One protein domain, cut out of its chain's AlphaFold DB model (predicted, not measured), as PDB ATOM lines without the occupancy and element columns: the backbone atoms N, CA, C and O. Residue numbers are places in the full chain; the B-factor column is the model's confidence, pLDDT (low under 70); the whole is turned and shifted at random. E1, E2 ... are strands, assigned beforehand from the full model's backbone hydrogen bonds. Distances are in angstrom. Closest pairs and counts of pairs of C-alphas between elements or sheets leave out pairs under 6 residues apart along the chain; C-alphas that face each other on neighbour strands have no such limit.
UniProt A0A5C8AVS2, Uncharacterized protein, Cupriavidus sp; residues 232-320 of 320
ATOM      1  N   LYS A 232     204.102 226.060 342.237       97.19
ATOM      2  CA  LYS A 232     203.329 227.048 341.485       97.19
ATOM      3  C   LYS A 232     203.778 228.438 341.885       97.19
ATOM      4  O   LYS A 232     203.781 228.749 343.068       97.19
ATOM      5  N   VAL A 233     204.127 229.265 340.914       97.50
ATOM      6  CA  VAL A 233     204.369 230.690 341.122       97.50
ATOM      7  C   VAL A 233     203.232 231.429 340.447       97.50
ATOM      8  O   VAL A 233     202.984 231.250 339.255       97.50
ATOM      9  N   GLU A 234     202.513 232.227 341.217       97.12
ATOM     10  CA  GLU A 234     201.348 232.947 340.729       97.12
ATOM     11  C   GLU A 234     201.535 234.445 340.944       97.12
ATOM     12  O   GLU A 234     202.130 234.890 341.931       97.12
ATOM     13  N   ALA A 235     201.038 235.209 339.978       96.81
ATOM     14  CA  ALA A 235     200.859 236.643 340.080       96.81
ATOM     15  C   ALA A 235     199.365 236.927 340.146       96.81
ATOM     16  O   ALA A 235     198.663 236.601 339.197       96.81
ATOM     17  N   LEU A 236     198.902 237.529 341.235       95.75
ATOM     18  CA  LEU A 236     197.512 237.934 341.405       95.75
ATOM     19  C   LEU A 236     197.405 239.455 341.323       95.75
ATOM     20  O   LEU A 236     198.078 240.170 342.075       95.75
ATOM     21  N   LEU A 237     196.554 239.944 340.427       94.56
ATOM     22  CA  LEU A 237     196.265 241.366 340.294       94.56
ATOM     23  C   LEU A 237     195.235 241.824 341.337       94.56
ATOM     24  O   LEU A 237     194.079 241.412 341.320       94.56
ATOM     25  N   ASP A 238     195.638 242.736 342.217       94.50
ATOM     26  CA  ASP A 238     194.761 243.379 343.196       94.50
ATOM     27  C   ASP A 238     194.423 244.794 342.718       94.50
ATOM     28  O   ASP A 238     195.162 245.761 342.940       94.50
ATOM     29  N   ALA A 239     193.301 244.896 342.003       91.88
ATOM     30  CA  ALA A 239     192.834 246.149 341.423       91.88
ATOM     31  C   ALA A 239     192.445 247.188 342.489       91.88
ATOM     32  O   ALA A 239     192.619 248.384 342.260       91.88
ATOM     33  N   GLU A 240     191.962 246.753 343.659       92.44
ATOM     34  CA  GLU A 240     191.541 247.656 344.738       92.44
ATOM     35  C   GLU A 240     192.736 248.382 345.354       92.44
ATOM     36  O   GLU A 240     192.674 249.581 345.628       92.44
ATOM     37  N   ARG A 241     193.846 247.663 345.542       93.81
ATOM     38  CA  ARG A 241     195.071 248.212 346.143       93.81
ATOM     39  C   ARG A 241     196.105 248.669 345.125       93.81
ATOM     40  O   ARG A 241     197.168 249.141 345.515       93.81
ATOM     41  N   SER A 242     195.795 248.555 343.835       94.25
ATOM     42  CA  SER A 242     196.712 248.876 342.742       94.25
ATOM     43  C   SER A 242     198.069 248.174 342.880       94.25
ATOM     44  O   SER A 242     199.120 248.808 342.809       94.25
ATOM     45  N   GLN A 243     198.053 246.861 343.111       95.56
ATOM     46  CA  GLN A 243     199.265 246.066 343.328       95.56
ATOM     47  C   GLN A 243     199.194 244.699 342.639       95.56
ATOM     48  O   GLN A 243     198.117 244.181 342.354       95.56
ATOM     49  N   ILE A 244     200.358 244.092 342.415       95.56
ATOM     50  CA  ILE A 244     200.489 242.681 342.045       95.56
ATOM     51  C   ILE A 244     201.038 241.930 343.248       95.56
ATOM     52  O   ILE A 244     202.096 242.279 343.773       95.56
ATOM     53  N   MET A 245     200.363 240.861 343.646       96.38
ATOM     54  CA  MET A 245     200.878 239.923 344.633       96.38
ATOM     55  C   MET A 245     201.591 238.784 343.911       96.38
ATOM     56  O   MET A 245     200.968 238.057 343.142       96.38
ATOM     57  N   LEU A 246     202.888 238.619 344.165       97.19
ATOM     58  CA  LEU A 246     203.652 237.463 343.706       97.19
ATOM     59  C   LEU A 246     203.834 236.482 344.847       97.19
ATOM     60  O   LEU A 246     204.349 236.864 345.900       97.19
ATOM     61  N   TYR A 247     203.455 235.224 344.635       96.88
ATOM     62  CA  TYR A 247     203.631 234.190 345.646       96.88
ATOM     63  C   TYR A 247     203.924 232.800 345.074       96.88
ATOM     64  O   TYR A 247     203.598 232.493 343.928       96.88
ATOM     65  N   ALA A 248     204.567 231.960 345.890       97.31
ATOM     66  CA  ALA A 248     204.895 230.573 345.566       97.31
ATOM     67  C   ALA A 248     204.121 229.586 346.450       97.31
ATOM     68  O   ALA A 248     204.052 229.747 347.673       97.31
ATOM     69  N   LEU A 249     203.563 228.547 345.826       97.06
ATOM     70  CA  LEU A 249     202.650 227.590 346.441       97.06
ATOM     71  C   LEU A 249     203.047 226.137 346.171       97.06
ATOM     72  O   LEU A 249     203.448 225.780 345.061       97.06
ATOM     73  N   ILE A 250     202.789 225.289 347.164       96.06
ATOM     74  CA  ILE A 250     202.616 223.837 347.021       96.06
ATOM     75  C   ILE A 250     201.232 223.513 347.589       96.06
ATOM     76  O   ILE A 250     200.904 223.952 348.687       96.06
ATOM     77  N   ASP A 251     200.382 222.811 346.833       89.62
ATOM     78  CA  ASP A 251     198.986 222.518 347.222       89.62
ATOM     79  C   ASP A 251     198.192 223.726 347.721       89.62
ATOM     80  O   ASP A 251     197.486 223.675 348.728       89.62
ATOM     81  N   ASN A 252     198.316 224.843 347.005       90.25
ATOM     82  CA  ASN A 252     197.650 226.100 347.348       90.25
ATOM     83  C   ASN A 252     198.057 226.663 348.726       90.25
ATOM     84  O   ASN A 252     197.386 227.546 349.252       90.25
ATOM     85  N   SER A 253     199.161 226.178 349.301       94.19
ATOM     86  CA  SER A 253     199.731 226.651 350.559       94.19
ATOM     87  C   SER A 253     201.065 227.347 350.309       94.19
ATOM     88  O   SER A 253     201.897 226.863 349.541       94.19
ATOM     89  N   ILE A 254     201.270 228.489 350.968       94.44
ATOM     90  CA  ILE A 254     202.500 229.286 350.864       94.44
ATOM     91  C   ILE A 254     203.686 228.496 351.423       94.44
ATOM     92  O   ILE A 254     203.628 227.985 352.544       94.44
ATOM     93  N   ILE A 255     204.784 228.449 350.667       95.44
ATOM     94  CA  ILE A 255     206.013 227.760 351.081       95.44
ATOM     95  C   ILE A 255     206.759 228.623 352.112       95.44
ATOM     96  O   ILE A 255     207.362 229.638 351.775       95.44
ATOM     97  N   GLN A 256     206.736 228.245 353.387       93.56
ATOM     98  CA  GLN A 256     207.378 229.047 354.436       93.56
ATOM     99  C   GLN A 256     208.904 229.101 354.260       93.56
ATOM    100  O   GLN A 256     209.545 228.099 353.948       93.56
ATOM    101  N   GLY A 257     209.485 230.279 354.479       93.81
ATOM    102  CA  GLY A 257     210.925 230.535 354.428       93.81
ATOM    103  C   GLY A 257     211.550 230.455 353.034       93.81
ATOM    104  O   GLY A 257     212.772 230.376 352.931       93.81
ATOM    105  N   TYR A 258     210.747 230.425 351.968       96.12
ATOM    106  CA  TYR A 258     211.256 230.303 350.606       96.12
ATOM    107  C   TYR A 258     211.399 231.667 349.930       96.12
ATOM    108  O   TYR A 258     210.420 232.367 349.685       96.12
ATOM    109  N   ASP A 259     212.639 232.017 349.611       96.81
ATOM    110  CA  ASP A 259     212.975 233.231 348.879       96.81
ATOM    111  C   ASP A 259     213.297 232.883 347.422       96.81
ATOM    112  O   ASP A 259     214.051 231.945 347.144       96.81
ATOM    113  N   PHE A 260     212.737 233.644 346.482       97.00
ATOM    114  CA  PHE A 260     212.947 233.439 345.047       97.00
ATOM    115  C   PHE A 260     212.895 234.757 344.275       97.00
ATOM    116  O   PHE A 260     212.546 235.797 344.826       97.00
ATOM    117  N   GLU A 261     213.251 234.733 342.992       97.56
ATOM    118  CA  GLU A 261     213.081 235.880 342.098       97.56
ATOM    119  C   GLU A 261     212.022 235.554 341.045       97.56
ATOM    120  O   GLU A 261     212.024 234.472 340.453       97.56
ATOM    121  N   ALA A 262     211.108 236.488 340.803       97.50
ATOM    122  CA  ALA A 262     210.165 236.408 339.697       97.50
ATOM    123  C   ALA A 262     209.779 237.803 339.212       97.50
ATOM    124  O   ALA A 262     209.839 238.780 339.963       97.50
ATOM    125  N   LYS A 263     209.396 237.886 337.936       97.06
ATOM    126  CA  LYS A 263     208.974 239.129 337.289       97.06
ATOM    127  C   LYS A 263     207.740 238.906 336.429       97.06
ATOM    128  O   LYS A 263     207.688 237.954 335.656       97.06
ATOM    129  N   VAL A 264     206.783 239.813 336.538       96.75
ATOM    130  CA  VAL A 264     205.624 239.938 335.654       96.75
ATOM    131  C   VAL A 264     205.923 241.030 334.652       96.75
ATOM    132  O   VAL A 264     206.356 242.110 335.036       96.75
ATOM    133  N   VAL A 265     205.680 240.767 333.376       95.56
ATOM    134  CA  VAL A 265     205.836 241.745 332.299       95.56
ATOM    135  C   VAL A 265     204.494 241.911 331.601       95.56
ATOM    136  O   VAL A 265     203.932 240.917 331.146       95.56
ATOM    137  N   ALA A 266     203.997 243.143 331.501       95.12
ATOM    138  CA  ALA A 266     202.748 243.484 330.818       95.12
ATOM    139  C   ALA A 266     202.957 244.682 329.879       95.12
ATOM    140  O   ALA A 266     203.760 245.567 330.165       95.12
ATOM    141  N   TRP A 267     202.254 244.724 328.746       95.00
ATOM    142  CA  TRP A 267     202.365 245.839 327.796       95.00
ATOM    143  C   TRP A 267     201.571 247.065 328.242       95.00
ATOM    144  O   TRP A 267     200.487 246.928 328.800       95.00
ATOM    145  N   ARG A 268     202.065 248.271 327.949       92.94
ATOM    146  CA  ARG A 268     201.305 249.516 328.143       92.94
ATOM    147  C   ARG A 268     200.285 249.775 327.030       92.94
ATOM    148  O   ARG A 268     200.327 249.160 325.963       92.94
ATOM    149  N   THR A 269     199.365 250.704 327.286       87.94
ATOM    150  CA  THR A 269     198.399 251.241 326.321       87.94
ATOM    151  C   THR A 269     198.666 252.736 326.107       87.94
ATOM    152  O   THR A 269     198.450 253.500 327.046       87.94
ATOM    153  N   PRO A 270     199.064 253.176 324.895       86.94
ATOM    154  CA  PRO A 270     199.273 252.385 323.678       86.94
ATOM    155  C   PRO A 270     200.542 251.511 323.729       86.94
ATOM    156  O   PRO A 270     201.531 251.859 324.368       86.94
ATOM    157  N   ALA A 271     200.547 250.392 322.990       83.19
ATOM    158  CA  ALA A 271     201.651 249.414 322.995       83.19
ATOM    159  C   ALA A 271     203.014 249.981 322.545       83.19
ATOM    160  O   ALA A 271     204.052 249.373 322.802       83.19
ATOM    161  N   SER A 272     203.024 251.152 321.900       85.06
ATOM    162  CA  SER A 272     204.233 251.895 321.530       85.06
ATOM    163  C   SER A 272     205.060 252.370 322.727       85.06
ATOM    164  O   SER A 272     206.240 252.654 322.557       85.06
ATOM    165  N   GLU A 273     204.470 252.450 323.923       88.44
ATOM    166  CA  GLU A 273     205.193 252.795 325.154       88.44
ATOM    167  C   GLU A 273     206.063 251.645 325.687       88.44
ATOM    168  O   GLU A 273     206.898 251.858 326.563       88.44
ATOM    169  N   GLY A 274     205.913 250.437 325.135       91.19
ATOM    170  CA  GLY A 274     206.687 249.267 325.533       91.19
ATOM    171  C   GLY A 274     206.097 248.500 326.723       91.19
ATOM    172  O   GLY A 274     205.030 248.844 327.244       91.19
ATOM    173  N   PRO A 275     206.755 247.400 327.125       93.50
ATOM    174  CA  PRO A 275     206.351 246.624 328.282       93.50
ATOM    175  C   PRO A 275     206.873 247.230 329.586       93.50
ATOM    176  O   PRO A 275     207.977 247.766 329.648       93.50
ATOM    177  N   GLU A 276     206.097 247.065 330.649       94.25
ATOM    178  CA  GLU A 276     206.489 247.373 332.018       94.25
ATOM    179  C   GLU A 276     206.655 246.076 332.812       94.25
ATOM    180  O   GLU A 276     205.914 245.108 332.607       94.25
ATOM    181  N   ALA A 277     207.662 246.041 333.684       94.12
ATOM    182  CA  ALA A 277     208.011 244.867 334.469       94.12
ATOM    183  C   ALA A 277     207.866 245.146 335.968       94.12
ATOM    184  O   ALA A 277     208.388 246.134 336.479       94.12
ATOM    185  N   PHE A 278     207.222 244.222 336.670       94.94
ATOM    186  CA  PHE A 278     207.013 244.237 338.114       94.94
ATOM    187  C   PHE A 278     207.628 242.984 338.718       94.94
ATOM    188  O   PHE A 278     207.604 241.925 338.099       94.94
ATOM    189  N   GLY A 279     208.169 243.076 339.926       93.38
ATOM    190  CA  GLY A 279     208.793 241.943 340.601       93.38
ATOM    191  C   GLY A 279     210.236 242.214 341.006       93.38
ATOM    192  O   GLY A 279     210.718 243.345 340.984       93.38
ATOM    193  N   GLY A 280     210.928 241.157 341.404       95.00
ATOM    194  CA  GLY A 280     212.232 241.221 342.055       95.00
ATOM    195  C   GLY A 280     212.373 240.057 343.023       95.00
ATOM    196  O   GLY A 280     211.827 238.987 342.771       95.00
ATOM    197  N   THR A 281     213.087 240.255 344.128       96.56
ATOM    198  CA  THR A 281     213.192 239.239 345.181       96.56
ATOM    199  C   THR A 281     211.887 239.148 345.968       96.56
ATOM    200  O   THR A 281     211.475 240.112 346.610       96.56
ATOM    201  N   ILE A 282     211.278 237.969 345.952       97.38
ATOM    202  CA  ILE A 282     210.128 237.595 346.760       97.38
ATOM    203  C   ILE A 282     210.645 236.940 348.031       97.38
ATOM    204  O   ILE A 282     211.367 235.947 347.963       97.38
ATOM    205  N   ARG A 283     210.287 237.509 349.182       95.88
ATOM    206  CA  ARG A 283     210.700 237.000 350.495       95.88
ATOM    207  C   ARG A 283     209.593 236.191 351.146       95.88
ATOM    208  O   ARG A 283     208.430 236.579 351.074       95.88
ATOM    209  N   ASN A 284     209.949 235.099 351.816       94.12
ATOM    210  CA  ASN A 284     209.007 234.227 352.519       94.12
ATOM    211  C   ASN A 284     207.783 233.850 351.655       94.12
ATOM    212  O   ASN A 284     206.636 233.894 352.101       94.12
ATOM    213  N   SER A 285     208.043 233.541 350.386       95.19
ATOM    214  CA  SER A 285     207.078 233.150 349.360       95.19
ATOM    215  C   SER A 285     205.992 234.148 349.005       95.19
ATOM    216  O   SER A 285     205.087 233.770 348.267       95.19
ATOM    217  N   ARG A 286     206.047 235.394 349.485       96.38
ATOM    218  CA  ARG A 286     205.082 236.419 349.091       96.38
ATOM    219  C   ARG A 286     205.674 237.816 349.115       96.38
ATOM    220  O   ARG A 286     206.276 238.243 350.097       96.38
ATOM    221  N   THR A 287     205.451 238.577 348.055       97.06
ATOM    222  CA  THR A 287     205.771 240.006 348.031       97.06
ATOM    223  C   THR A 287     204.773 240.741 347.153       97.06
ATOM    224  O   THR A 287     204.406 240.269 346.076       97.06
ATOM    225  N   ASP A 288     204.343 241.896 347.644       96.06
ATOM    226  CA  ASP A 288     203.348 242.739 347.000       96.06
ATOM    227  C   ASP A 288     204.092 243.898 346.307       96.06
ATOM    228  O   ASP A 288     204.946 244.555 346.910       96.06
ATOM    229  N   PHE A 289     203.806 244.123 345.026       95.56
ATOM    230  CA  PHE A 289     204.463 245.125 344.189       95.56
ATOM    231  C   PHE A 289     203.448 246.191 343.766       95.56
ATOM    232  O   PHE A 289     202.501 245.858 343.050       95.56
ATOM    233  N   PRO A 290     203.612 247.462 344.178       95.44
ATOM    234  CA  PRO A 290     202.694 248.521 343.783       95.44
ATOM    235  C   PRO A 290     202.816 248.808 342.284       95.44
ATOM    236  O   PRO A 290     203.918 248.852 341.733       95.44
ATOM    237  N   VAL A 291     201.678 249.048 341.641       93.38
ATOM    238  CA  VAL A 291     201.583 249.366 340.217       93.38
ATOM    239  C   VAL A 291     201.034 250.773 340.055       93.38
ATOM    240  O   VAL A 291     199.902 251.072 340.437       93.38
ATOM    241  N   GLN A 292     201.829 251.649 339.448       87.56
ATOM    242  CA  GLN A 292     201.367 252.987 339.103       87.56
ATOM    243  C   GLN A 292     200.511 252.904 337.835       87.56
ATOM    244  O   GLN A 292     200.960 252.388 336.818       87.56
ATOM    245  N   ASN A 293     199.283 253.429 337.890       87.81
ATOM    246  CA  ASN A 293     198.341 253.461 336.764       87.81
ATOM    247  C   ASN A 293     198.015 252.075 336.185       87.81
ATOM    248  O   ASN A 293     198.255 251.789 335.015       87.81
ATOM    249  N   LEU A 294     197.386 251.233 337.003       90.44
ATOM    250  CA  LEU A 294     196.989 249.863 336.659       90.44
ATOM    251  C   LEU A 294     196.145 249.763 335.369       90.44
ATOM    252  O   LEU A 294     196.257 248.783 334.636       90.44
ATOM    253  N   SER A 295     195.355 250.797 335.054       90.00
ATOM    254  CA  SER A 295     194.540 250.904 333.832       90.00
ATOM    255  C   SER A 295     195.335 251.214 332.560       90.00
ATOM    256  O   SER A 295     194.815 251.036 331.462       90.00
ATOM    257  N   ALA A 296     196.575 251.696 332.682       91.56
ATOM    258  CA  ALA A 296     197.453 251.943 331.540       91.56
ATOM    259  C   ALA A 296     198.106 250.651 331.022       91.56
ATOM    260  O   ALA A 296     198.760 250.673 329.981       91.56
ATOM    261  N   LEU A 297     197.931 249.526 331.723       93.50
ATOM    262  CA  LEU A 297     198.552 248.241 331.414       93.50
ATOM    263  C   LEU A 297     197.542 247.240 330.852       93.50
ATOM    264  O   LEU A 297     196.383 247.172 331.254       93.50
ATOM    265  N   ARG A 298     198.025 246.429 329.916       92.75
ATOM    266  CA  ARG A 298     197.314 245.352 329.235       92.75
ATOM    267  C   ARG A 298     197.573 244.023 329.929       92.75
ATOM    268  O   ARG A 298     198.457 243.261 329.527       92.75
ATOM    269  N   TRP A 299     196.818 243.745 330.986       91.62
ATOM    270  CA  TRP A 299     196.970 242.524 331.788       91.62
ATOM    271  C   TRP A 299     196.658 241.235 331.016       91.62
ATOM    272  O   TRP A 299     197.219 240.193 331.330       91.62
ATOM    273  N   ASP A 300     195.880 241.314 329.932       91.69
ATOM    274  CA  ASP A 300     195.662 240.216 328.977       91.69
ATOM    275  C   ASP A 300     196.958 239.737 328.300       91.69
ATOM    276  O   ASP A 300     197.036 238.616 327.803       91.69
ATOM    277  N   THR A 301     197.989 240.584 328.280       92.31
ATOM    278  CA  THR A 301     199.307 240.274 327.710       92.31
ATOM    279  C   THR A 301     200.347 239.883 328.756       92.31
ATOM    280  O   THR A 301     201.504 239.639 328.397       92.31
ATOM    281  N   ALA A 302     199.965 239.853 330.036       94.62
ATOM    282  CA  ALA A 302     200.898 239.659 331.129       94.62
ATOM    283  C   ALA A 302     201.550 238.272 331.072       94.62
ATOM    284  O   ALA A 302     200.894 237.249 330.871       94.62
ATOM    285  N   LYS A 303     202.867 238.235 331.276       95.94
ATOM    286  CA  LYS A 303     203.639 236.998 331.409       95.94
ATOM    287  C   LYS A 303     204.439 237.028 332.695       95.94
ATOM    288  O   LYS A 303     205.102 238.018 332.986       95.94
ATOM    289  N   LEU A 304     204.401 235.924 333.430       96.75
ATOM    290  CA  LEU A 304     205.205 235.707 334.624       96.75
ATOM    291  C   LEU A 304     206.419 234.847 334.275       96.75
ATOM    292  O   LEU A 304     206.280 233.770 333.696       96.75
ATOM    293  N   THR A 305     207.594 235.314 334.676       95.44
ATOM    294  CA  THR A 305     208.861 234.602 334.538       95.44
ATOM    295  C   THR A 305     209.430 234.317 335.916       95.44
ATOM    296  O   THR A 305     209.614 235.232 336.723       95.44
ATOM    297  N   TYR A 306     209.758 233.054 336.161       96.50
ATOM    298  CA  TYR A 306     210.476 232.614 337.347       96.50
ATOM    299  C   TYR A 306     211.992 232.639 337.106       96.50
ATOM    300  O   TYR A 306     212.485 232.126 336.102       96.50
ATOM    301  N   LEU A 307     212.721 233.248 338.038       95.19
ATOM    302  CA  LEU A 307     214.171 233.479 338.008       95.19
ATOM    303  C   LEU A 307     214.858 232.957 339.285       95.19
ATOM    304  O   LEU A 307     216.001 233.304 339.566       95.19
ATOM    305  N   GLY A 308     214.144 232.167 340.089       92.88
ATOM    306  CA  GLY A 308     214.634 231.657 341.364       92.88
ATOM    307  C   GLY A 308     215.608 230.475 341.239       92.88
ATOM    308  O   GLY A 308     215.982 230.070 340.138       92.88
ATOM    309  N   PRO A 309     216.027 229.908 342.385       93.19
ATOM    310  CA  PRO A 309     217.107 228.920 342.453       93.19
ATOM    311  C   PRO A 309     216.705 227.496 342.029       93.19
ATOM    312  O   PRO A 309     217.578 226.673 341.758       93.19
ATOM    313  N   ASP A 310     215.411 227.172 342.027       95.38
ATOM    314  CA  ASP A 310     214.914 225.836 341.671       95.38
ATOM    315  C   ASP A 310     214.946 225.553 340.155       95.38
ATOM    316  O   ASP A 310     214.917 226.458 339.322       95.38
ATOM    317  N   ASP A 311     214.965 224.268 339.793       95.12
ATOM    318  CA  ASP A 311     214.889 223.817 338.399       95.12
ATOM    319  C   ASP A 311     213.575 224.287 337.752       95.12
ATOM    320  O   ASP A 311     212.486 223.930 338.203       95.12
ATOM    321  N   GLN A 312     213.661 225.048 336.661       94.81
ATOM    322  CA  GLN A 312     212.487 225.589 335.966       94.81
ATOM    323  C   GLN A 312     211.496 224.499 335.531       94.81
ATOM    324  O   GLN A 312     210.296 224.754 335.443       94.81
ATOM    325  N   ARG A 313     211.964 223.260 335.332       96.31
ATOM    326  CA  ARG A 313     211.115 222.128 334.940       96.31
ATOM    327  C   ARG A 313     210.088 221.740 335.999       96.31
ATOM    328  O   ARG A 313     209.043 221.197 335.642       96.31
ATOM    329  N   VAL A 314     210.342 222.032 337.279       96.94
ATOM    330  CA  VAL A 314     209.394 221.763 338.379       96.94
ATOM    331  C   VAL A 314     208.502 222.960 338.716       96.94
ATOM    332  O   VAL A 314     207.651 222.850 339.594       96.94
ATOM    333  N   VAL A 315     208.678 224.094 338.034       97.19
ATOM    334  CA  VAL A 315     207.954 225.334 338.327       97.19
ATOM    335  C   VAL A 315     206.878 225.591 337.276       97.19
ATOM    336  O   VAL A 315     207.124 225.472 336.074       97.19
ATOM    337  N   ARG A 316     205.675 225.970 337.707       96.44
ATOM    338  CA  ARG A 316     204.602 226.438 336.815       96.44
ATOM    339  C   ARG A 316     204.244 227.871 337.166       96.44
ATOM    340  O   ARG A 316     203.955 228.165 338.321       96.44
ATOM    341  N   CYS A 317     204.284 228.749 336.171       96.44
ATOM    342  CA  CYS A 317     203.985 230.170 336.324       96.44
ATOM    343  C   CYS A 317     202.585 230.473 335.783       96.44
ATOM    344  O   CYS A 317     202.252 230.029 334.687       96.44
ATOM    345  N   SER A 318     201.787 231.255 336.509       95.25
ATOM    346  CA  SER A 318     200.514 231.780 335.999       95.25
ATOM    347  C   SER A 318     200.248 233.208 336.477       95.25
ATOM    348  O   SER A 318     200.773 233.632 337.504       95.25
ATOM    349  N   VAL A 319     199.461 233.956 335.704       94.25
ATOM    350  CA  VAL A 319     198.965 235.291 336.066       94.25
ATOM    351  C   VAL A 319     197.443 235.196 336.161       94.25
ATOM    352  O   VAL A 319     196.827 234.626 335.258       94.25
ATOM    353  N   GLN A 320     196.872 235.703 337.253       90.00
ATOM    354  CA  GLN A 320     195.445 235.694 337.580       90.00
ATOM    355  C   GLN A 320     194.932 237.116 337.811       90.00
ATOM    356  O   GLN A 320     195.636 237.913 338.480       90.00
TER     357      GLN A 320
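Overview. This is residues 232 to 320 of the 320 residues of an uncharacterized protein of Cupriavidus sp (UniProt A0A5C8AVS2). A sandwich, two twisted sheets face to face: a four-stranded sheet, E5 E2 E1 E7, packs on a three-stranded one, E4 E3 E6, with their strands crossed at 34 degrees. The edges come near each other, E6 by E7 and E4 by E5. The printed part has 89 residues with seven named strands, E1 to E7 in order along the chain, and no named helix; the class is all strand. The first sheet is mixed, the second antiparallel. The whole is compact, with a radius of gyration of the C-alphas of 13.0 A and spans of 38 by 27 by 20 A.

Along the chain. In the larger sheet, E5 is residues 286 to 290, E2 243 to 250 (22.8 A), E1 232 to 238, from C-alpha 232 at (203.329, 227.048, 341.485), and E7 315 to 319, ending at C-alpha 319 (198.965, 235.291, 336.066). In the other, E4 is 275 to 282, E3 260 to 268 (26.1 A) and E6 297 to 306, which bends by 86 degrees at residue 300.

Arrangement. E1 and E2 form an antiparallel hairpin, with N 234 and O 247 at 2.9 A. E5 is antiparallel to E2, with N 244 and O 289 at 2.8 A. E7 is parallel to E1, with N 233 and O 316 at 2.8 A. E3 and E4 form a hairpin, with N 264 and O 278 at 2.8 A. E6 is antiparallel to E3, with N 265 and O 303 at 2.8 A. Between the sheets, the closest C-alphas of E6 and E7 are Leu 304 and Cys 317, 5.9 A; those of E4 and E5 are Gly 279 and Phe 289, 6.5 A. E2 and E6 are apart.

Size, cuts and confidence. The C-alphas farthest apart, Gln 256 and Ser 272, are 40.2 A from each other. The printed part has no cut and no long link. No printed residue is under 70 in pLDDT.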